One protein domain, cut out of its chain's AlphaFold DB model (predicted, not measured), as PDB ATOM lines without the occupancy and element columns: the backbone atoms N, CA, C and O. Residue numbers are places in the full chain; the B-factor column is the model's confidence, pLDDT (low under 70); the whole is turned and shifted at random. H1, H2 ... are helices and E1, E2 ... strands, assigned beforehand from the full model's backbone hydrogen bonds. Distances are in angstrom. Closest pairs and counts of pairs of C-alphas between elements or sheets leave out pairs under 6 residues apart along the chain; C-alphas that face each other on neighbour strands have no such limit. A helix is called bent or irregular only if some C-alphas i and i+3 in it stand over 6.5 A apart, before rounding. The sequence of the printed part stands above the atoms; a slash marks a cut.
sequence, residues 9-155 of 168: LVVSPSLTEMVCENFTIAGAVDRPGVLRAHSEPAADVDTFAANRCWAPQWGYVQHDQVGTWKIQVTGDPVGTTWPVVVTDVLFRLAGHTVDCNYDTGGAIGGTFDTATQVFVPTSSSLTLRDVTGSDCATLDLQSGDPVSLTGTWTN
ATOM      1  N   LEU A   9     135.536 155.304 173.304       85.81
ATOM      2  CA  LEU A   9     134.511 156.078 172.621       85.81
ATOM      3  C   LEU A   9     133.292 156.187 173.529       85.81
ATOM      4  O   LEU A   9     132.890 155.195 174.137       85.81
ATOM      5  N   VAL A  10     132.705 157.376 173.607       88.75
ATOM      6  CA  VAL A  10     131.449 157.606 174.328       88.75
ATOM      7  C   VAL A  10     130.508 158.402 173.446       88.75
ATOM      8  O   VAL A  10     130.838 159.520 173.040       88.75
ATOM      9  N   VAL A  11     129.338 157.829 173.181       86.69
ATOM     10  CA  VAL A  11     128.241 158.475 172.455       86.69
ATOM     11  C   VAL A  11     127.375 159.248 173.448       86.69
ATOM     12  O   VAL A  11     127.012 158.723 174.498       86.69
ATOM     13  N   SER A  12     127.035 160.496 173.142       86.62
ATOM     14  CA  SER A  12     126.034 161.270 173.889       86.62
ATOM     15  C   SER A  12     124.797 161.493 173.014       86.62
ATOM     16  O   SER A  12     124.981 161.743 171.828       86.62
ATOM     17  N   PRO A  13     123.566 161.453 173.557       84.81
ATOM     18  CA  PRO A  13     123.216 161.401 174.980       84.81
ATOM     19  C   PRO A  13     123.080 159.991 175.575       84.81
ATOM     20  O   PRO A  13     122.963 159.887 176.793       84.81
ATOM     21  N   SER A  14     123.124 158.925 174.769       80.75
ATOM     22  CA  SER A  14     122.918 157.543 175.245       80.75
ATOM     23  C   SER A  14     123.920 157.074 176.305       80.75
ATOM     24  O   SER A  14     123.662 156.101 177.013       80.75
ATOM     25  N   LEU A  15     125.072 157.749 176.410       83.38
ATOM     26  CA  LEU A  15     126.216 157.361 177.240       83.38
ATOM     27  C   LEU A  15     126.688 155.936 176.938       83.38
ATOM     28  O   LEU A  15     127.264 155.262 177.794       83.38
ATOM     29  N   THR A  16     126.450 155.470 175.711       84.62
ATOM     30  CA  THR A  16     126.996 154.197 175.263       84.62
ATOM     31  C   THR A  16     128.507 154.333 175.172       84.62
ATOM     32  O   THR A  16     129.024 155.244 174.520       84.62
ATOM     33  N   GLU A  17     129.213 153.422 175.835       88.62
ATOM     34  CA  GLU A  17     130.666 153.411 175.888       88.62
ATOM     35  C   GLU A  17     131.204 152.190 175.151       88.62
ATOM     36  O   GLU A  17     130.759 151.068 175.380       88.62
ATOM     37  N   MET A  18     132.216 152.406 174.322       88.00
ATOM     38  CA  MET A  18     133.002 151.341 173.718       88.00
ATOM     39  C   MET A  18     134.458 151.516 174.128       88.00
ATOM     40  O   MET A  18     135.033 152.595 173.975       88.00
ATOM     41  N   VAL A  19     135.062 150.449 174.637       89.50
ATOM     42  CA  VAL A  19     136.465 150.427 175.052       89.50
ATOM     43  C   VAL A  19     137.208 149.411 174.202       89.50
ATOM     44  O   VAL A  19     136.788 148.262 174.111       89.50
ATOM     45  N   CYS A  20     138.321 149.822 173.604       87.50
ATOM     46  CA  CYS A  20     139.229 148.939 172.881       87.50
ATOM     47  C   CYS A  20     140.545 148.822 173.660       87.50
ATOM     48  O   CYS A  20     141.149 149.839 174.012       87.50
ATOM     49  N   GLU A  21     140.992 147.589 173.919       85.38
ATOM     50  CA  GLU A  21     142.245 147.325 174.652       85.38
ATOM     51  C   GLU A  21     143.482 147.774 173.875       85.38
ATOM     52  O   GLU A  21     144.465 148.189 174.480       85.38
ATOM     53  N   ASN A  22     143.424 147.664 172.546       81.19
ATOM     54  CA  ASN A  22     144.462 148.149 171.650       81.19
ATOM     55  C   ASN A  22     143.828 149.071 170.619       81.19
ATOM     56  O   ASN A  22     142.826 148.693 170.007       81.19
ATOM     57  N   PHE A  23     144.429 150.236 170.411       81.50
ATOM     58  CA  PHE A  23     144.080 151.158 169.339       81.50
ATOM     59  C   PHE A  23     145.367 151.656 168.684       81.50
ATOM     60  O   PHE A  23     146.170 152.372 169.290       81.50
ATOM     61  N   THR A  24     145.584 151.223 167.449       82.69
ATOM     62  CA  THR A  24     146.777 151.539 166.666       82.69
ATOM     63  C   THR A  24     146.375 152.138 165.337       82.69
ATOM     64  O   THR A  24     145.436 151.674 164.688       82.69
ATOM     65  N   ILE A  25     147.110 153.172 164.956       80.75
ATOM     66  CA  ILE A  25     147.043 153.774 163.634       80.75
ATOM     67  C   ILE A  25     148.422 153.637 162.999       80.75
ATOM     68  O   ILE A  25     149.441 153.716 163.689       80.75
ATOM     69  N   ALA A  26     148.453 153.406 161.699       79.88
ATOM     70  CA  ALA A  26     149.667 153.451 160.909       79.88
ATOM     71  C   ALA A  26     149.374 154.109 159.569       79.88
ATOM     72  O   ALA A  26     148.244 154.102 159.073       79.88
ATOM     73  N   GLY A  27     150.407 154.711 159.005       74.56
ATOM     74  CA  GLY A  27     150.261 155.562 157.849       74.56
ATOM     75  C   GLY A  27     151.597 156.012 157.295       74.56
ATOM     76  O   GLY A  27     152.629 155.900 157.967       74.56
ATOM     77  N   ALA A  28     151.563 156.538 156.079       72.44
ATOM     78  CA  ALA A  28     152.731 157.073 155.404       72.44
ATOM     79  C   ALA A  28     152.765 158.602 155.513       72.44
ATOM     80  O   ALA A  28     151.765 159.292 155.302       72.44
ATOM     81  N   VAL A  29     153.949 159.145 155.809       73.56
ATOM     82  CA  VAL A  29     154.218 160.577 155.631       73.56
ATOM     83  C   VAL A  29     154.210 160.862 154.139       73.56
ATOM     84  O   VAL A  29     155.036 160.322 153.400       73.56
ATOM     85  N   ASP A  30     153.320 161.743 153.694       71.25
ATOM     86  CA  ASP A  30     153.416 162.261 152.337       71.25
ATOM     87  C   ASP A  30     154.747 163.040 152.232       71.25
ATOM     88  O   ASP A  30     155.118 163.763 153.157       71.25
ATOM     89  N   ARG A  31     155.489 162.903 151.127       68.38
ATOM     90  CA  ARG A  31     156.747 163.632 150.813       68.38
ATOM     91  C   ARG A  31     157.626 163.980 152.045       68.38
ATOM     92  O   ARG A  31     157.702 165.155 152.426       68.38
ATOM     93  N   PRO A  32     158.304 163.002 152.672       67.19
ATOM     94  CA  PRO A  32     159.141 163.255 153.844       67.19
ATOM     95  C   PRO A  32     160.276 164.243 153.529       67.19
ATOM     96  O   PRO A  32     160.919 164.156 152.482       67.19
ATOM     97  N   GLY A  33     160.529 165.184 154.444       65.25
ATOM     98  CA  GLY A  33     161.580 166.204 154.309       65.25
ATOM     99  C   GLY A  33     161.206 167.429 153.463       65.25
ATOM    100  O   GLY A  33     162.069 168.265 153.198       65.25
ATOM    101  N   VAL A  34     159.945 167.555 153.041       69.88
ATOM    102  CA  VAL A  34     159.436 168.733 152.326       69.88
ATOM    103  C   VAL A  34     158.683 169.647 153.292       69.88
ATOM    104  O   VAL A  34     157.815 169.191 154.033       69.88
ATOM    105  N   LEU A  35     158.997 170.947 153.258       70.12
ATOM    106  CA  LEU A  35     158.246 171.971 153.989       70.12
ATOM    107  C   LEU A  35     156.810 172.053 153.464       70.12
ATOM    108  O   LEU A  35     156.589 172.090 152.252       70.12
ATOM    109  N   ARG A  36     155.845 172.115 154.380       70.50
ATOM    110  CA  ARG A  36     154.411 172.165 154.071       70.50
ATOM    111  C   ARG A  36     153.798 173.474 154.530       70.50
ATOM    112  O   ARG A  36     154.256 174.078 155.502       70.50
ATOM    113  N   ALA A  37     152.740 173.893 153.842       76.50
ATOM    114  CA  ALA A  37     151.905 174.962 154.366       76.50
ATOM    115  C   ALA A  37     151.195 174.482 155.641       76.50
ATOM    116  O   ALA A  37     150.872 173.303 155.794       76.50
ATOM    117  N   HIS A  38     150.932 175.411 156.558       70.50
ATOM    118  CA  HIS A  38     150.140 175.122 157.749       70.50
ATOM    119  C   HIS A  38     148.776 174.537 157.347       70.50
ATOM    120  O   HIS A  38     148.155 175.025 156.401       70.50
ATOM    121  N   SER A  39     148.321 173.495 158.052       74.75
ATOM    122  CA  SER A  39     147.084 172.750 157.761       74.75
ATOM    123  C   SER A  39     147.066 171.921 156.461       74.75
ATOM    124  O   SER A  39     146.045 171.304 156.153       74.75
ATOM    125  N   GLU A  40     148.167 171.835 155.703       82.12
ATOM    126  CA  GLU A  40     148.294 170.826 154.641       82.12
ATOM    127  C   GLU A  40     148.393 169.425 155.284       82.12
ATOM    128  O   GLU A  40     149.106 169.267 156.283       82.12
ATOM    129  N   PRO A  41     147.693 168.395 154.759       82.19
ATOM    130  CA  PRO A  41     147.851 167.018 155.228       82.19
ATOM    131  C   PRO A  41     149.325 166.635 155.242       82.19
ATOM    132  O   PRO A  41     149.996 166.852 154.250       82.19
ATOM    133  N   ALA A  42     149.839 166.106 156.344       81.25
ATOM    134  CA  ALA A  42     151.230 165.691 156.507       81.25
ATOM    135  C   ALA A  42     151.410 164.175 156.348       81.25
ATOM    136  O   ALA A  42     152.487 163.719 155.968       81.25
ATOM    137  N   ALA A  43     150.364 163.398 156.628       84.19
ATOM    138  CA  ALA A  43     150.373 161.950 156.496       84.19
ATOM    139  C   ALA A  43     148.970 161.422 156.198       84.19
ATOM    140  O   ALA A  43     147.980 161.982 156.682       84.19
ATOM    141  N   ASP A  44     148.927 160.323 155.458       85.75
ATOM    142  CA  ASP A  44     147.737 159.503 155.271       85.75
ATOM    143  C   ASP A  44     147.765 158.365 156.295       85.75
ATOM    144  O   ASP A  44     148.816 157.784 156.561       85.75
ATOM    145  N   VAL A  45     146.621 158.069 156.911       84.56
ATOM    146  CA  VAL A  45     146.433 156.950 157.841       84.56
ATOM    147  C   VAL A  45     145.717 155.842 157.086       84.56
ATOM    148  O   VAL A  45     144.490 155.837 156.958       84.56
ATOM    149  N   ASP A  46     146.511 154.908 156.579       79.06
ATOM    150  CA  ASP A  46     146.035 153.820 155.723       79.06
ATOM    151  C   ASP A  46     145.688 152.560 156.509       79.06
ATOM    152  O   ASP A  46     145.009 151.668 156.005       79.06
ATOM    153  N   THR A  47     146.186 152.458 157.742       79.62
ATOM    154  CA  THR A  47     145.921 151.319 158.610       79.62
ATOM    155  C   THR A  47     145.348 151.791 159.930       79.62
ATOM    156  O   THR A  47     145.966 152.546 160.681       79.62
ATOM    157  N   PHE A  48     144.195 151.236 160.256       81.56
ATOM    158  CA  PHE A  48     143.583 151.305 161.562       81.56
ATOM    159  C   PHE A  48     143.408 149.883 162.070       81.56
ATOM    160  O   PHE A  48     142.822 149.029 161.404       81.56
ATOM    161  N   ALA A  49     143.919 149.630 163.266       82.75
ATOM    162  CA  ALA A  49     143.674 148.385 163.958       82.75
ATOM    163  C   ALA A  49     143.294 148.691 165.399       82.75
ATOM    164  O   ALA A  49     144.115 149.152 166.197       82.75
ATOM    165  N   ALA A  50     142.047 148.385 165.734       84.50
ATOM    166  CA  ALA A  50     141.615 148.223 167.106       84.50
ATOM    167  C   ALA A  50     141.381 146.739 167.409       84.50
ATOM    168  O   ALA A  50     141.002 145.957 166.542       84.50
ATOM    169  N   ASN A  51     141.639 146.308 168.638       83.31
ATOM    170  CA  ASN A  51     141.390 144.924 169.038       83.31
ATOM    171  C   ASN A  51     140.646 144.878 170.362       83.31
ATOM    172  O   ASN A  51     140.871 145.712 171.242       83.31
ATOM    173  N   ARG A  52     139.798 143.848 170.494       86.31
ATOM    174  CA  ARG A  52     138.979 143.595 171.688       86.31
ATOM    175  C   ARG A  52     138.141 144.815 172.075       86.31
ATOM    176  O   ARG A  52     138.099 145.202 173.236       86.31
ATOM    177  N   CYS A  53     137.494 145.418 171.081       88.38
ATOM    178  CA  CYS A  53     136.519 146.468 171.321       88.38
ATOM    179  C   CYS A  53     135.268 145.859 171.955       88.38
ATOM    180  O   CYS A  53     134.652 144.949 171.396       88.38
ATOM    181  N   TRP A  54     134.931 146.343 173.141       90.12
ATOM    182  CA  TRP A  54     133.818 145.870 173.945       90.12
ATOM    183  C   TRP A  54     132.957 147.051 174.378       90.12
ATOM    184  O   TRP A  54     133.469 148.045 174.899       90.12
ATOM    185  N   ALA A  55     131.650 146.916 174.193       86.94
ATOM    186  CA  ALA A  55     130.646 147.795 174.767       86.94
ATOM    187  C   ALA A  55     129.845 147.000 175.810       86.94
ATOM    188  O   ALA A  55     129.307 145.942 175.472       86.94
ATOM    189  N   PRO A  56     129.718 147.465 177.068       86.56
ATOM    190  CA  PRO A  56     128.938 146.768 178.095       86.56
ATOM    191  C   PRO A  56     127.499 146.446 177.671       86.56
ATOM    192  O   PRO A  56     126.937 145.454 178.125       86.56
ATOM    193  N   GLN A  57     126.920 147.279 176.806       83.56
ATOM    194  CA  GLN A  57     125.550 147.153 176.329       83.56
ATOM    195  C   GLN A  57     125.389 146.095 175.223       83.56
ATOM    196  O   GLN A  57     124.314 145.510 175.112       83.56
ATOM    197  N   TRP A  58     126.407 145.866 174.382       83.00
ATOM    198  CA  TRP A  58     126.270 145.116 173.111       83.00
ATOM    199  C   TRP A  58     127.233 143.947 172.969       83.00
ATOM    200  O   TRP A  58     127.132 143.159 172.030       83.00
ATOM    201  N   GLY A  59     128.190 143.858 173.882       87.50
ATOM    202  CA  GLY A  59     129.279 142.915 173.832       87.50
ATOM    203  C   GLY A  59     130.398 143.330 172.883       87.50
ATOM    204  O   GLY A  59     130.802 144.495 172.850       87.50
ATOM    205  N   TYR A  60     130.958 142.363 172.154       90.19
ATOM    206  CA  TYR A  60     132.042 142.638 171.215       90.19
ATOM    207  C   TYR A  60     131.528 143.436 170.017       90.19
ATOM    208  O   TYR A  60     130.498 143.107 169.425       90.19
ATOM    209  N   VAL A  61     132.285 144.467 169.651       89.75
ATOM    210  CA  VAL A  61     131.966 145.359 168.537       89.75
ATOM    211  C   VAL A  61     132.960 145.106 167.410       89.75
ATOM    212  O   VAL A  61     134.177 145.130 167.620       89.75
ATOM    213  N   GLN A  62     132.435 144.833 166.221       90.62
ATOM    214  CA  GLN A  62     133.206 144.823 164.987       90.62
ATOM    215  C   GLN A  62     133.427 146.261 164.534       90.62
ATOM    216  O   GLN A  62     132.544 147.109 164.671       90.62
ATOM    217  N   HIS A  63     134.616 146.534 164.014       88.75
ATOM    218  CA  HIS A  63     134.982 147.847 163.515       88.75
ATOM    219  C   HIS A  63     135.747 147.695 162.208       88.75
ATOM    220  O   HIS A  63     136.563 146.786 162.073       88.75
ATOM    221  N   ASP A  64     135.477 148.597 161.274       89.44
ATOM    222  CA  ASP A  64     136.191 148.690 160.008       89.44
ATOM    223  C   ASP A  64     136.497 150.162 159.729       89.44
ATOM    224  O   ASP A  64     135.610 151.018 159.802       89.44
ATOM    225  N   GLN A  65     137.747 150.479 159.392       88.56
ATOM    226  CA  GLN A  65     138.067 151.800 158.855       88.56
ATOM    227  C   GLN A  65     137.434 151.953 157.474       88.56
ATOM    228  O   GLN A  65     137.522 151.062 156.628       88.56
ATOM    229  N   VAL A  66     136.833 153.115 157.232       89.94
ATOM    230  CA  VAL A  66     136.264 153.465 155.934       89.94
ATOM    231  C   VAL A  66     137.035 154.653 155.371       89.94
ATOM    232  O   VAL A  66     137.091 155.716 155.982       89.94
ATOM    233  N   GLY A  67     137.621 154.477 154.187       86.69
ATOM    234  CA  GLY A  67     138.445 155.504 153.547       86.69
ATOM    235  C   GLY A  67     139.791 155.737 154.244       86.69
ATOM    236  O   GLY A  67     140.206 154.974 155.114       86.69
ATOM    237  N   THR A  68     140.475 156.804 153.841       88.25
ATOM    238  CA  THR A  68     141.799 157.187 154.352       88.25
ATOM    239  C   THR A  68     141.658 158.414 155.238       88.25
ATOM    240  O   THR A  68     141.126 159.432 154.789       88.25
ATOM    241  N   TRP A  69     142.127 158.331 156.485       91.69
ATOM    242  CA  TRP A  69     142.167 159.504 157.363       91.69
ATOM    243  C   TRP A  69     143.449 160.287 157.099       91.69
ATOM    244  O   TRP A  69     144.422 159.740 156.587       91.69
ATOM    245  N   LYS A  70     143.483 161.563 157.475       90.62
ATOM    246  CA  LYS A  70     144.646 162.425 157.231       90.62
ATOM    247  C   LYS A  70     145.088 163.132 158.492       90.62
ATOM    248  O   LYS A  70     144.252 163.667 159.213       90.62
ATOM    249  N   ILE A  71     146.389 163.217 158.727       89.38
ATOM    250  CA  ILE A  71     146.960 163.970 159.848       89.38
ATOM    251  C   ILE A  71     147.423 165.330 159.339       89.38
ATOM    252  O   ILE A  71     148.206 165.399 158.399       89.38
ATOM    253  N   GLN A  72     146.976 166.410 159.971       90.62
ATOM    254  CA  GLN A  72     147.394 167.784 159.689       90.62
ATOM    255  C   GLN A  72     148.081 168.379 160.914       90.62
ATOM    256  O   GLN A  72     147.582 168.239 162.029       90.62
ATOM    257  N   VAL A  73     149.193 169.084 160.712       89.50
ATOM    258  CA  VAL A  73     149.833 169.882 161.767       89.50
ATOM    259  C   VAL A  73     149.135 171.237 161.848       89.50
ATOM    260  O   VAL A  73     149.013 171.938 160.842       89.50
ATOM    261  N   THR A  74     148.670 171.605 163.043       90.69
ATOM    262  CA  THR A  74     147.817 172.787 163.257       90.69
ATOM    263  C   THR A  74     148.476 173.895 164.067       90.69
ATOM    264  O   THR A  74     147.851 174.917 164.348       90.69
ATOM    265  N   GLY A  75     149.762 173.774 164.380       87.44
ATOM    266  CA  GLY A  75     150.515 174.804 165.085       87.44
ATOM    267  C   GLY A  75     151.960 174.404 165.337       87.44
ATOM    268  O   GLY A  75     152.387 173.308 164.972       87.44
ATOM    269  N   ASP A  76     152.690 175.312 165.974       86.31
ATOM    270  CA  ASP A  76     154.097 175.106 166.296       86.31
ATOM    271  C   ASP A  76     154.265 174.053 167.405       86.31
ATOM    272  O   ASP A  76     153.443 173.979 168.329       86.31
ATOM    273  N   PRO A  77     155.328 173.235 167.350       89.31
ATOM    274  CA  PRO A  77     155.609 172.258 168.383       89.31
ATOM    275  C   PRO A  77     156.114 172.896 169.677       89.31
ATOM    276  O   PRO A  77     156.740 173.956 169.699       89.31
ATOM    277  N   VAL A  78     155.931 172.156 170.768       91.81
ATOM    278  CA  VAL A  78     156.582 172.406 172.056       91.81
ATOM    279  C   VAL A  78     157.459 171.198 172.376       91.81
ATOM    280  O   VAL A  78     156.972 170.145 172.789       91.81
ATOM    281  N   GLY A  79     158.770 171.331 172.157       91.50
ATOM    282  CA  GLY A  79     159.697 170.201 172.249       91.50
ATOM    283  C   GLY A  79     159.440 169.185 171.132       91.50
ATOM    284  O   GLY A  79     159.555 169.525 169.959       91.50
ATOM    285  N   THR A  80     159.096 167.945 171.487       88.88
ATOM    286  CA  THR A  80     158.783 166.861 170.531       88.88
ATOM    287  C   THR A  80     157.286 166.709 170.258       88.88
ATOM    288  O   THR A  80     156.899 165.867 169.443       88.88
ATOM    289  N   THR A  81     156.459 167.529 170.912       91.44
ATOM    290  CA  THR A  81     154.997 167.476 170.866       91.44
ATOM    291  C   THR A  81     154.449 168.475 169.860       91.44
ATOM    292  O   THR A  81     154.677 169.676 169.987       91.44
ATOM    293  N   TRP A  82     153.667 167.982 168.907       91.19
ATOM    294  CA  TRP A  82     153.060 168.755 167.832       91.19
ATOM    295  C   TRP A  82     151.542 168.809 168.002       91.19
ATOM    296  O   TRP A  82     150.926 167.760 168.201       91.19
ATOM    297  N   PRO A  83     150.903 169.987 167.915       93.31
ATOM    298  CA  PRO A  83     149.453 170.062 167.790       93.31
ATOM    299  C   PRO A  83     149.033 169.547 166.407       93.31
ATOM    300  O   PRO A  83     149.534 170.006 165.376       93.31
ATOM    301  N   VAL A  84     148.123 168.571 166.385       92.62
ATOM    302  CA  VAL A  84     147.658 167.941 165.145       92.62
ATOM    303  C   VAL A  84     146.144 167.743 165.144       92.62
ATOM    304  O   VAL A  84     145.504 167.661 166.195       92.62
ATOM    305  N   VAL A  85     145.569 167.635 163.951       94.00
ATOM    306  CA  VAL A  85     144.184 167.208 163.737       94.00
ATOM    307  C   VAL A  85     144.182 166.017 162.787       94.00
ATOM    308  O   VAL A  85     144.770 166.073 161.709       94.00
ATOM    309  N   VAL A  86     143.506 164.943 163.188       92.75
ATOM    310  CA  VAL A  86     143.159 163.820 162.318       92.75
ATOM    311  C   VAL A  86     141.822 164.146 161.658       92.75
ATOM    312  O   VAL A  86     140.812 164.314 162.335       92.75
ATOM    313  N   THR A  87     141.826 164.293 160.343       94.62
ATOM    314  CA  THR A  87     140.677 164.659 159.507       94.62
ATOM    315  C   THR A  87     140.218 163.473 158.673       94.62
ATOM    316  O   THR A  87     140.923 162.467 158.582       94.62
ATOM    317  N   ASP A  88     139.030 163.596 158.079       93.56
ATOM    318  CA  ASP A  88     138.400 162.545 157.273       93.56
ATOM    319  C   ASP A  88     138.256 161.216 158.040       93.56
ATOM    320  O   ASP A  88     138.265 160.136 157.454       93.56
ATOM    321  N   VAL A  89     138.114 161.294 159.370       93.44
ATOM    322  CA  VAL A  89     137.932 160.120 160.220       93.44
ATOM    323  C   VAL A  89     136.579 159.521 159.900       93.44
ATOM    324  O   VAL A  89     135.559 160.208 159.984       93.44
ATOM    325  N   LEU A  90     136.579 158.243 159.554       93.38
ATOM    326  CA  LEU A  90     135.381 157.451 159.350       93.38
ATOM    327  C   LEU A  90     135.671 155.987 159.686       93.38
ATOM    328  O   LEU A  90     136.611 155.382 159.163       93.38
ATOM    329  N   PHE A  91     134.862 155.424 160.573       90.12
ATOM    330  CA  PHE A  91     134.880 154.005 160.902       90.12
ATOM    331  C   PHE A  91     133.454 153.497 161.069       90.12
ATOM    332  O   PHE A  91     132.600 154.181 161.637       90.12
ATOM    333  N   ARG A  92     133.212 152.289 160.574       91.94
ATOM    334  CA  ARG A  92     131.966 151.559 160.760       91.94
ATOM    335  C   ARG A  92     132.043 150.766 162.049       91.94
ATOM    336  O   ARG A  92     133.054 150.113 162.289       91.94
ATOM    337  N   LEU A  93     130.986 150.810 162.849       90.62
ATOM    338  CA  LEU A  93     130.808 149.981 164.035       90.62
ATOM    339  C   LEU A  93     129.572 149.107 163.863       90.62
ATOM    340  O   LEU A  93     128.507 149.582 163.468       90.62
ATOM    341  N   ALA A  94     129.736 147.826 164.169       89.19
ATOM    342  CA  ALA A  94     128.693 146.818 164.073       89.19
ATOM    343  C   ALA A  94     128.693 145.956 165.337       89.19
ATOM    344  O   ALA A  94     129.722 145.401 165.739       89.19
ATOM    345  N   GLY A  95     127.541 145.848 165.993       84.56
ATOM    346  CA  GLY A  95     127.377 144.946 167.125       84.56
ATOM    347  C   GLY A  95     127.451 143.484 166.681       84.56
ATOM    348  O   GLY A  95     126.710 143.064 165.802       84.56
ATOM    349  N   HIS A  96     128.308 142.669 167.303       81.56
ATOM    350  CA  HIS A  96     128.403 141.250 166.929       81.56
ATOM    351  C   HIS A  96     127.149 140.453 167.336       81.56
ATOM    352  O   HIS A  96     126.809 139.442 166.721       81.56
ATOM    353  N   THR A  97     126.487 140.861 168.420       84.38
ATOM    354  CA  THR A  97     125.327 140.157 168.997       84.38
ATOM    355  C   THR A  97     124.069 141.017 169.089       84.38
ATOM    356  O   THR A  97     123.083 140.561 169.661       84.38
ATOM    357  N   VAL A  98     124.098 142.236 168.548       87.75
ATOM    358  CA  VAL A  98     122.957 143.163 168.508       87.75
ATOM    359  C   VAL A  98     122.758 143.654 167.081       87.75
ATOM    360  O   VAL A  98     123.731 143.875 166.362       87.75
ATOM    361  N   ASP A  99     121.507 143.848 166.673       91.38
ATOM    362  CA  ASP A  99     121.173 144.465 165.390       91.38
ATOM    363  C   ASP A  99     121.290 145.988 165.511       91.38
ATOM    364  O   ASP A  99     120.297 146.713 165.614       91.38
ATOM    365  N   CYS A 100     122.529 146.469 165.588       91.81
ATOM    366  CA  CYS A 100     122.833 147.890 165.563       91.81
ATOM    367  C   CYS A 100     124.165 148.154 164.857       91.81
ATOM    368  O   CYS A 100     125.220 147.666 165.275       91.81
ATOM    369  N   ASN A 101     124.096 148.938 163.785       93.50
ATOM    370  CA  ASN A 101     125.215 149.311 162.935       93.50
ATOM    371  C   ASN A 101     125.179 150.812 162.679       93.50
ATOM    372  O   ASN A 101     124.110 151.386 162.467       93.50
ATOM    373  N   TYR A 102     126.339 151.446 162.672       93.88
ATOM    374  CA  TYR A 102     126.452 152.867 162.385       93.88
ATOM    375  C   TYR A 102     127.879 153.225 161.996       93.88
ATOM    376  O   TYR A 102     128.843 152.568 162.389       93.88
ATOM    377  N   ASP A 103     128.015 154.322 161.270       95.06
ATOM    378  CA  ASP A 103     129.300 154.922 160.975       95.06
ATOM    379  C   ASP A 103     129.567 156.046 161.980       95.06
ATOM    380  O   ASP A 103     128.664 156.748 162.428       95.06
ATOM    381  N   THR A 104     130.822 156.226 162.363       94.12
ATOM    382  CA  THR A 104     131.260 157.368 163.164       94.12
ATOM    383  C   THR A 104     132.270 158.144 162.351       94.12
ATOM    384  O   THR A 104     133.281 157.581 161.930       94.12
ATOM    385  N   GLY A 105     132.020 159.436 162.134       95.44
ATOM    386  CA  GLY A 105     132.952 160.242 161.356       95.44
ATOM    387  C   GLY A 105     132.983 161.729 161.669       95.44
ATOM    388  O   GLY A 105     132.043 162.292 162.236       95.44
ATOM    389  N   GLY A 106     134.092 162.365 161.293       95.81
ATOM    390  CA  GLY A 106     134.419 163.752 161.622       95.81
ATOM    391  C   GLY A 106     135.930 163.983 161.688       95.81
ATOM    392  O   GLY A 106     136.683 163.475 160.858       95.81
ATOM    393  N   ALA A 107     136.368 164.767 162.671       95.44
ATOM    394  CA  ALA A 107     137.776 165.040 162.929       95.44
ATOM    395  C   ALA A 107     138.099 164.939 164.426       95.44
ATOM    396  O   ALA A 107     137.227 165.083 165.287       95.44
ATOM    397  N   ILE A 108     139.371 164.700 164.732       94.94
ATOM    398  CA  ILE A 108     139.883 164.534 166.091       94.94
ATOM    399  C   ILE A 108     141.101 165.436 166.245       94.94
ATOM    400  O   ILE A 108     142.118 165.231 165.586       94.94
ATOM    401  N   GLY A 109     141.007 166.437 167.113       95.00
ATOM    402  CA  GLY A 109     142.147 167.274 167.473       95.00
ATOM    403  C   GLY A 109     142.911 166.675 168.646       95.00
ATOM    404  O   GLY A 109     142.318 166.060 169.534       95.00
ATOM    405  N   GLY A 110     144.223 166.869 168.674       94.69
ATOM    406  CA  GLY A 110     145.067 166.359 169.743       94.69
ATOM    407  C   GLY A 110     146.512 166.815 169.637       94.69
ATOM    408  O   GLY A 110     146.840 167.782 168.946       94.69
ATOM    409  N   THR A 111     147.384 166.101 170.335       93.62
ATOM    410  CA  THR A 111     148.831 166.302 170.264       93.62
ATOM    411  C   THR A 111     149.532 165.011 169.878       93.62
ATOM    412  O   THR A 111     149.144 163.937 170.327       93.62
ATOM    413  N   PHE A 112     150.566 165.106 169.046       90.88
ATOM    414  CA  PHE A 112     151.415 163.986 168.657       90.88
ATOM    415  C   PHE A 112     152.842 164.204 169.148       90.88
ATOM    416  O   PHE A 112     153.482 165.191 168.788       90.88
ATOM    417  N   ASP A 113     153.353 163.282 169.956       91.00
ATOM    418  CA  ASP A 113     154.743 163.293 170.397       91.00
ATOM    419  C   ASP A 113     155.597 162.422 169.472       91.00
ATOM    420  O   ASP A 113     155.495 161.196 169.454       91.00
ATOM    421  N   THR A 114     156.474 163.073 168.715       86.56
ATOM    422  CA  THR A 114     157.387 162.419 167.767       86.56
ATOM    423  C   THR A 114     158.447 161.547 168.447       86.56
ATOM    424  O   THR A 114     158.948 160.613 167.819       86.56
ATOM    425  N   ALA A 115     158.775 161.779 169.724       87.12
ATOM    426  CA  ALA A 115     159.737 160.950 170.453       87.12
ATOM    427  C   ALA A 115     159.129 159.622 170.912       87.12
ATOM    428  O   ALA A 115     159.790 158.585 170.867       87.12
ATOM    429  N   THR A 116     157.870 159.649 171.349       88.12
ATOM    430  CA  THR A 116     157.160 158.458 171.840       88.12
ATOM    431  C   THR A 116     156.260 157.816 170.788       88.12
ATOM    432  O   THR A 116     155.816 156.689 170.992       88.12
ATOM    433  N   GLN A 117     156.028 158.495 169.657       86.75
ATOM    434  CA  GLN A 117     155.092 158.100 168.601       86.75
ATOM    435  C   GLN A 117     153.657 157.939 169.131       86.75
ATOM    436  O   GLN A 117     152.923 157.045 168.710       86.75
ATOM    437  N   VAL A 118     153.257 158.796 170.075       88.94
ATOM    438  CA  VAL A 118     151.940 158.749 170.723       88.94
ATOM    439  C   VAL A 118     151.111 159.971 170.346       88.94
ATOM    440  O   VAL A 118     151.543 161.107 170.530       88.94
ATOM    441  N   PHE A 119     149.892 159.726 169.874       89.75
ATOM    442  CA  PHE A 119     148.838 160.723 169.733       89.75
ATOM    443  C   PHE A 119     147.904 160.701 170.949       89.75
ATOM    444  O   PHE A 119     147.459 159.636 171.387       89.75
ATOM    445  N   VAL A 120     147.585 161.880 171.477       92.31
ATOM    446  CA  VAL A 120     146.645 162.083 172.584       92.31
ATOM    447  C   VAL A 120     145.497 162.976 172.098       92.31
ATOM    448  O   VAL A 120     145.716 164.172 171.878       92.31
ATOM    449  N   PRO A 121     144.275 162.437 171.928       92.62
ATOM    450  CA  PRO A 121     143.099 163.231 171.593       92.62
ATOM    451  C   PRO A 121     142.781 164.254 172.690       92.62
ATOM    452  O   PRO A 121     142.782 163.931 173.879       92.62
ATOM    453  N   THR A 122     142.451 165.479 172.293       94.06
ATOM    454  CA  THR A 122     141.996 166.557 173.191       94.06
ATOM    455  C   THR A 122     140.635 167.122 172.792       94.06
ATOM    456  O   THR A 122     139.968 167.754 173.608       94.06
ATOM    457  N   SER A 123     140.203 166.895 171.549       93.75
ATOM    458  CA  SER A 123     138.904 167.330 171.033       93.75
ATOM    459  C   SER A 123     138.391 166.373 169.958       93.75
ATOM    460  O   SER A 123     139.163 165.674 169.306       93.75
ATOM    461  N   SER A 124     137.074 166.345 169.769       94.12
ATOM    462  CA  SER A 124     136.396 165.501 168.785       94.12
ATOM    463  C   SER A 124     135.226 166.265 168.172       94.12
ATOM    464  O   SER A 124     134.471 166.916 168.894       94.12
ATOM    465  N   SER A 125     135.070 166.163 166.854       95.94
ATOM    466  CA  SER A 125     133.853 166.535 166.119       95.94
ATOM    467  C   SER A 125     133.141 165.312 165.534       95.94
ATOM    468  O   SER A 125     132.316 165.438 164.627       95.94
ATOM    469  N   LEU A 126     133.487 164.116 166.020       95.94
ATOM    470  CA  LEU A 126     132.891 162.869 165.564       95.94
ATOM    471  C   LEU A 126     131.390 162.846 165.859       95.94
ATOM    472  O   LEU A 126     130.939 163.252 166.931       95.94
ATOM    473  N   THR A 127     130.629 162.333 164.901       96.88
ATOM    474  CA  THR A 127     129.178 162.141 165.000       96.88
ATOM    475  C   THR A 127     128.790 160.785 164.442       96.88
ATOM    476  O   THR A 127     129.467 160.270 163.544       96.88
ATOM    477  N   LEU A 128     127.695 160.227 164.958       95.56
ATOM    478  CA  LEU A 128     127.072 159.043 164.381       95.56
ATOM    479  C   LEU A 128     126.423 159.364 163.032       95.56
ATOM    480  O   LEU A 128     125.844 160.433 162.834       95.56
ATOM    481  N   ARG A 129     126.506 158.421 162.103       95.81
ATOM    482  CA  ARG A 129     125.945 158.475 160.750       95.81
ATOM    483  C   ARG A 129     125.423 157.097 160.383       95.81
ATOM    484  O   ARG A 129     125.844 156.106 160.971       95.81
ATOM    485  N   ASP A 130     124.516 157.044 159.413       94.94
ATOM    486  CA  ASP A 130     124.020 155.792 158.833       94.94
ATOM    487  C   ASP A 130     123.582 154.758 159.890       94.94
ATOM    488  O   ASP A 130     123.824 153.558 159.768       94.94
ATOM    489  N   VAL A 131     122.941 155.249 160.959       95.25
ATOM    490  CA  VAL A 131     122.481 154.418 162.078       95.25
ATOM    491  C   VAL A 131     121.336 153.517 161.615       95.25
ATOM    492  O   VAL A 131     120.302 154.002 161.150       95.25
ATOM    493  N   THR A 132     121.518 152.204 161.743       95.00
ATOM    494  CA  THR A 132     120.600 151.172 161.245       95.00
ATOM    495  C   THR A 132     120.540 149.959 162.174       95.00
ATOM    496  O   THR A 132     121.509 149.636 162.852       95.00
ATOM    497  N   GLY A 133     119.403 149.260 162.167       93.69
ATOM    498  CA  GLY A 133     119.154 148.079 163.000       93.69
ATOM    499  C   GLY A 133     118.188 148.364 164.153       93.69
ATOM    500  O   GLY A 133     118.111 149.489 164.662       93.69
ATOM    501  N   SER A 134     117.385 147.365 164.528       91.62
ATOM    502  CA  SER A 134     116.302 147.551 165.505       91.62
ATOM    503  C   SER A 134     116.800 147.855 166.915       91.62
ATOM    504  O   SER A 134     116.114 148.544 167.675       91.62
ATOM    505  N   ASP A 135     117.991 147.371 167.265       92.44
ATOM    506  CA  ASP A 135     118.526 147.538 168.610       92.44
ATOM    507  C   ASP A 135     119.061 148.959 168.823       92.44
ATOM    508  O   ASP A 135     119.008 149.447 169.949       92.44
ATOM    509  N   CYS A 136     119.461 149.689 167.770       91.88
ATOM    510  CA  CYS A 136     119.946 151.072 167.904       91.88
ATOM    511  C   CYS A 136     118.929 152.005 168.574       91.88
ATOM    512  O   CYS A 136     119.304 152.832 169.402       91.88
ATOM    513  N   ALA A 137     117.637 151.841 168.272       90.56
ATOM    514  CA  ALA A 137     116.577 152.630 168.899       90.56
ATOM    515  C   ALA A 137     116.433 152.315 170.398       90.56
ATOM    516  O   ALA A 137     116.170 153.206 171.199       90.56
ATOM    517  N   THR A 138     116.643 151.053 170.785       90.69
ATOM    518  CA  THR A 138     116.619 150.619 172.194       90.69
ATOM    519  C   THR A 138     117.798 151.198 172.977       90.69
ATOM    520  O   THR A 138     117.711 151.424 174.182       90.69
ATOM    521  N   LEU A 139     118.894 151.456 172.272       88.00
ATOM    522  CA  LEU A 139     120.154 151.975 172.793       88.00
ATOM    523  C   LEU A 139     120.245 153.502 172.722       88.00
ATOM    524  O   LEU A 139     121.281 154.062 173.069       88.00
ATOM    525  N   ASP A 140     119.171 154.148 172.266       92.44
ATOM    526  CA  ASP A 140     119.084 155.590 172.039       92.44
ATOM    527  C   ASP A 140     120.237 156.130 171.181       92.44
ATOM    528  O   ASP A 140     120.827 157.165 171.475       92.44
ATOM    529  N   LEU A 141     120.598 155.388 170.131       92.50
ATOM    530  CA  LEU A 141     121.568 155.840 169.141       92.50
ATOM    531  C   LEU A 141     120.855 156.426 167.937       92.50
ATOM    532  O   LEU A 141     119.998 155.775 167.326       92.50
ATOM    533  N   GLN A 142     121.258 157.628 167.552       95.06
ATOM    534  CA  GLN A 142     120.671 158.352 166.437       95.06
ATOM    535  C   GLN A 142     121.755 159.022 165.593       95.06
ATOM    536  O   GLN A 142     122.829 159.394 166.065       95.06
ATOM    537  N   SER A 143     121.489 159.167 164.292       96.38
ATOM    538  CA  SER A 143     122.411 159.892 163.413       96.38
ATOM    539  C   SER A 143     122.505 161.351 163.859       96.38
ATOM    540  O   SER A 143     121.487 162.002 164.083       96.38
ATOM    541  N   GLY A 144     123.726 161.868 163.947       96.19
ATOM    542  CA  GLY A 144     124.026 163.192 164.483       96.19
ATOM    543  C   GLY A 144     124.441 163.193 165.954       96.19
ATOM    544  O   GLY A 144     124.966 164.212 166.405       96.19
ATOM    545  N   ASP A 145     124.287 162.079 166.677       96.06
ATOM    546  CA  ASP A 145     124.739 161.991 168.066       96.06
ATOM    547  C   ASP A 145     126.250 162.244 168.164       96.06
ATOM    548  O   ASP A 145     127.032 161.618 167.432       96.06
ATOM    549  N   PRO A 146     126.695 163.167 169.036       95.56
ATOM    550  CA  PRO A 146     128.109 163.453 169.210       95.56
ATOM    551  C   PRO A 146     128.847 162.280 169.855       95.56
ATOM    552  O   PRO A 146     128.394 161.671 170.828       95.56
ATOM    553  N   VAL A 147     130.050 162.025 169.345       93.69
ATOM    554  CA  VAL A 147     130.958 161.002 169.854       93.69
ATOM    555  C   VAL A 147     132.207 161.667 170.407       93.69
ATOM    556  O   VAL A 147     132.951 162.365 169.713       93.69
ATOM    557  N   SER A 148     132.463 161.423 171.685       91.12
ATOM    558  CA  SER A 148     133.735 161.760 172.310       91.12
ATOM    559  C   SER A 148     134.681 160.569 172.243       91.12
ATOM    560  O   SER A 148     134.266 159.410 172.261       91.12
ATOM    561  N   LEU A 149     135.966 160.873 172.153       88.69
ATOM    562  CA  LEU A 149     137.022 159.893 171.995       88.69
ATOM    563  C   LEU A 149     138.180 160.293 172.899       88.69
ATOM    564  O   LEU A 149     138.643 161.432 172.867       88.69
ATOM    565  N   THR A 150     138.627 159.351 173.716       87.88
ATOM    566  CA  THR A 150     139.712 159.543 174.680       87.88
ATOM    567  C   THR A 150     140.664 158.355 174.636       87.88
ATOM    568  O   THR A 150     140.313 157.291 174.121       87.88
ATOM    569  N   GLY A 151     141.869 158.529 175.175       86.62
ATOM    570  CA  GLY A 151     142.887 157.482 175.234       86.62
ATOM    571  C   GLY A 151     144.219 157.930 174.651       86.62
ATOM    572  O   GLY A 151     144.498 159.125 174.569       86.62
ATOM    573  N   THR A 152     145.046 156.965 174.265       85.12
ATOM    574  CA  THR A 152     146.342 157.212 173.626       85.12
ATOM    575  C   THR A 152     146.523 156.262 172.460       85.12
ATOM    576  O   THR A 152     146.227 155.069 172.557       85.12
ATOM    577  N   TRP A 153     146.983 156.795 171.334       83.81
ATOM    578  CA  TRP A 153     147.139 156.033 170.102       83.81
ATOM    579  C   TRP A 153     148.603 155.979 169.740       83.81
ATOM    580  O   TRP A 153     149.260 157.010 169.622       83.81
ATOM    581  N   THR A 154     149.124 154.776 169.566       84.25
ATOM    582  CA  THR A 154     150.512 154.598 169.156       84.25
ATOM    583  C   THR A 154     150.571 154.498 167.641       84.25
ATOM    584  O   THR A 154     149.862 153.679 167.052       84.25
ATOM    585  N   ASN A 155     151.429 155.315 167.030       79.12
ATOM    586  CA  ASN A 155     151.832 155.126 165.648       79.12
ATOM    587  C   ASN A 155     152.798 153.942 165.568       79.12
ATOM    588  O   ASN A 155     153.843 153.938 166.225       79.12
TER     589      ASN A 155
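AT A GLANCE: This is residues 9 to 155 of the 168 residues of an uncharacterized protein of Nocardioides simplex (UniProt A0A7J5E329). One strongly twisted sheet of eleven strands rolls up into an elongated barrel, with the long, bent strands E2, E3, E6 and E7 in its wall and shorter strands between them; E1, E10 and E11 close it through short pairings. The small helix H1 lies at one end of the barrel, and the long link of residues 30 to 40 at the opposite end. The printed part has 147 residues, with eleven named strands and one named helix in the order E1 to E9, H1, E10, E11, and is mostly strand. The sheet is branched and mixed: E2 and E11 are parallel, the other neighbour pairs antiparallel. The whole is compact, with a radius of gyration of the C-alphas of 15.9 A, and spans 50 by 26 by 23 A.

HOW THE PARTS SIT: E6, residues 81 to 95, and E7, residues 101 to 113, form a hairpin, with N 86 and O 108 2.8 A apart. On the other side of E6 are E4, residues 59 to 65, with N 62 to O 94 at 2.8 A, and E5, residues 69 to 73, with N 72 to O 85 at 2.8 A. Both also neighbour E3, residues 41 to 55, where N 55 and O 59 are 2.9 A apart and N 45 and O 69 2.8 A. E3 and E2, residues 16 to 29, form a hairpin, with N 24 to O 49 at 2.8 A. On the other side of E7 are E8, residues 118 to 124, with N 120 to O 111 at 2.8 A, and E9, residues 126 to 132, with N 129 to O 103 at 2.7 A. E11, residues 153 to 155, has E8 on one side, with N 119 to O 153 at 2.8 A, and E2 on the other, with N 25 to O 154 at 3.5 A. E10, residues 146 to 151, has E9 on one side, with N 147 to O 126 at 2.9 A, and E1, residues 9 to 11, on the other, with N 10 to O 148 at 2.9 A. E1 and E2 form a hairpin, with N 9 to O 18 at 2.8 A. H1, residues 134 to 138, only grazes the sheet; 0 of its 1 O i to N i+4 pairs and 1 of its 2 O i to N i+3 pairs are within hydrogen-bond range.

IN THESE COORDINATES: E1 begins at C-alpha 9, (134.511, 156.078, 172.621), and E11 ends at C-alpha 155, (151.832, 155.126, 165.648). E6 measures 35.8 A, E2 34.2 A, E7 33.5 A and E3 32.4 A. E2 bends by 74 degrees at residue 21 and E3 by 78 degrees at residue 52.

THE WHOLE: The C-alphas of Gly 33 and Thr 138 are the two farthest apart, 50.8 A. The printed part has no cut. The link E2 to E3 is long, and residues 31 to 34 in it have pLDDT under 70.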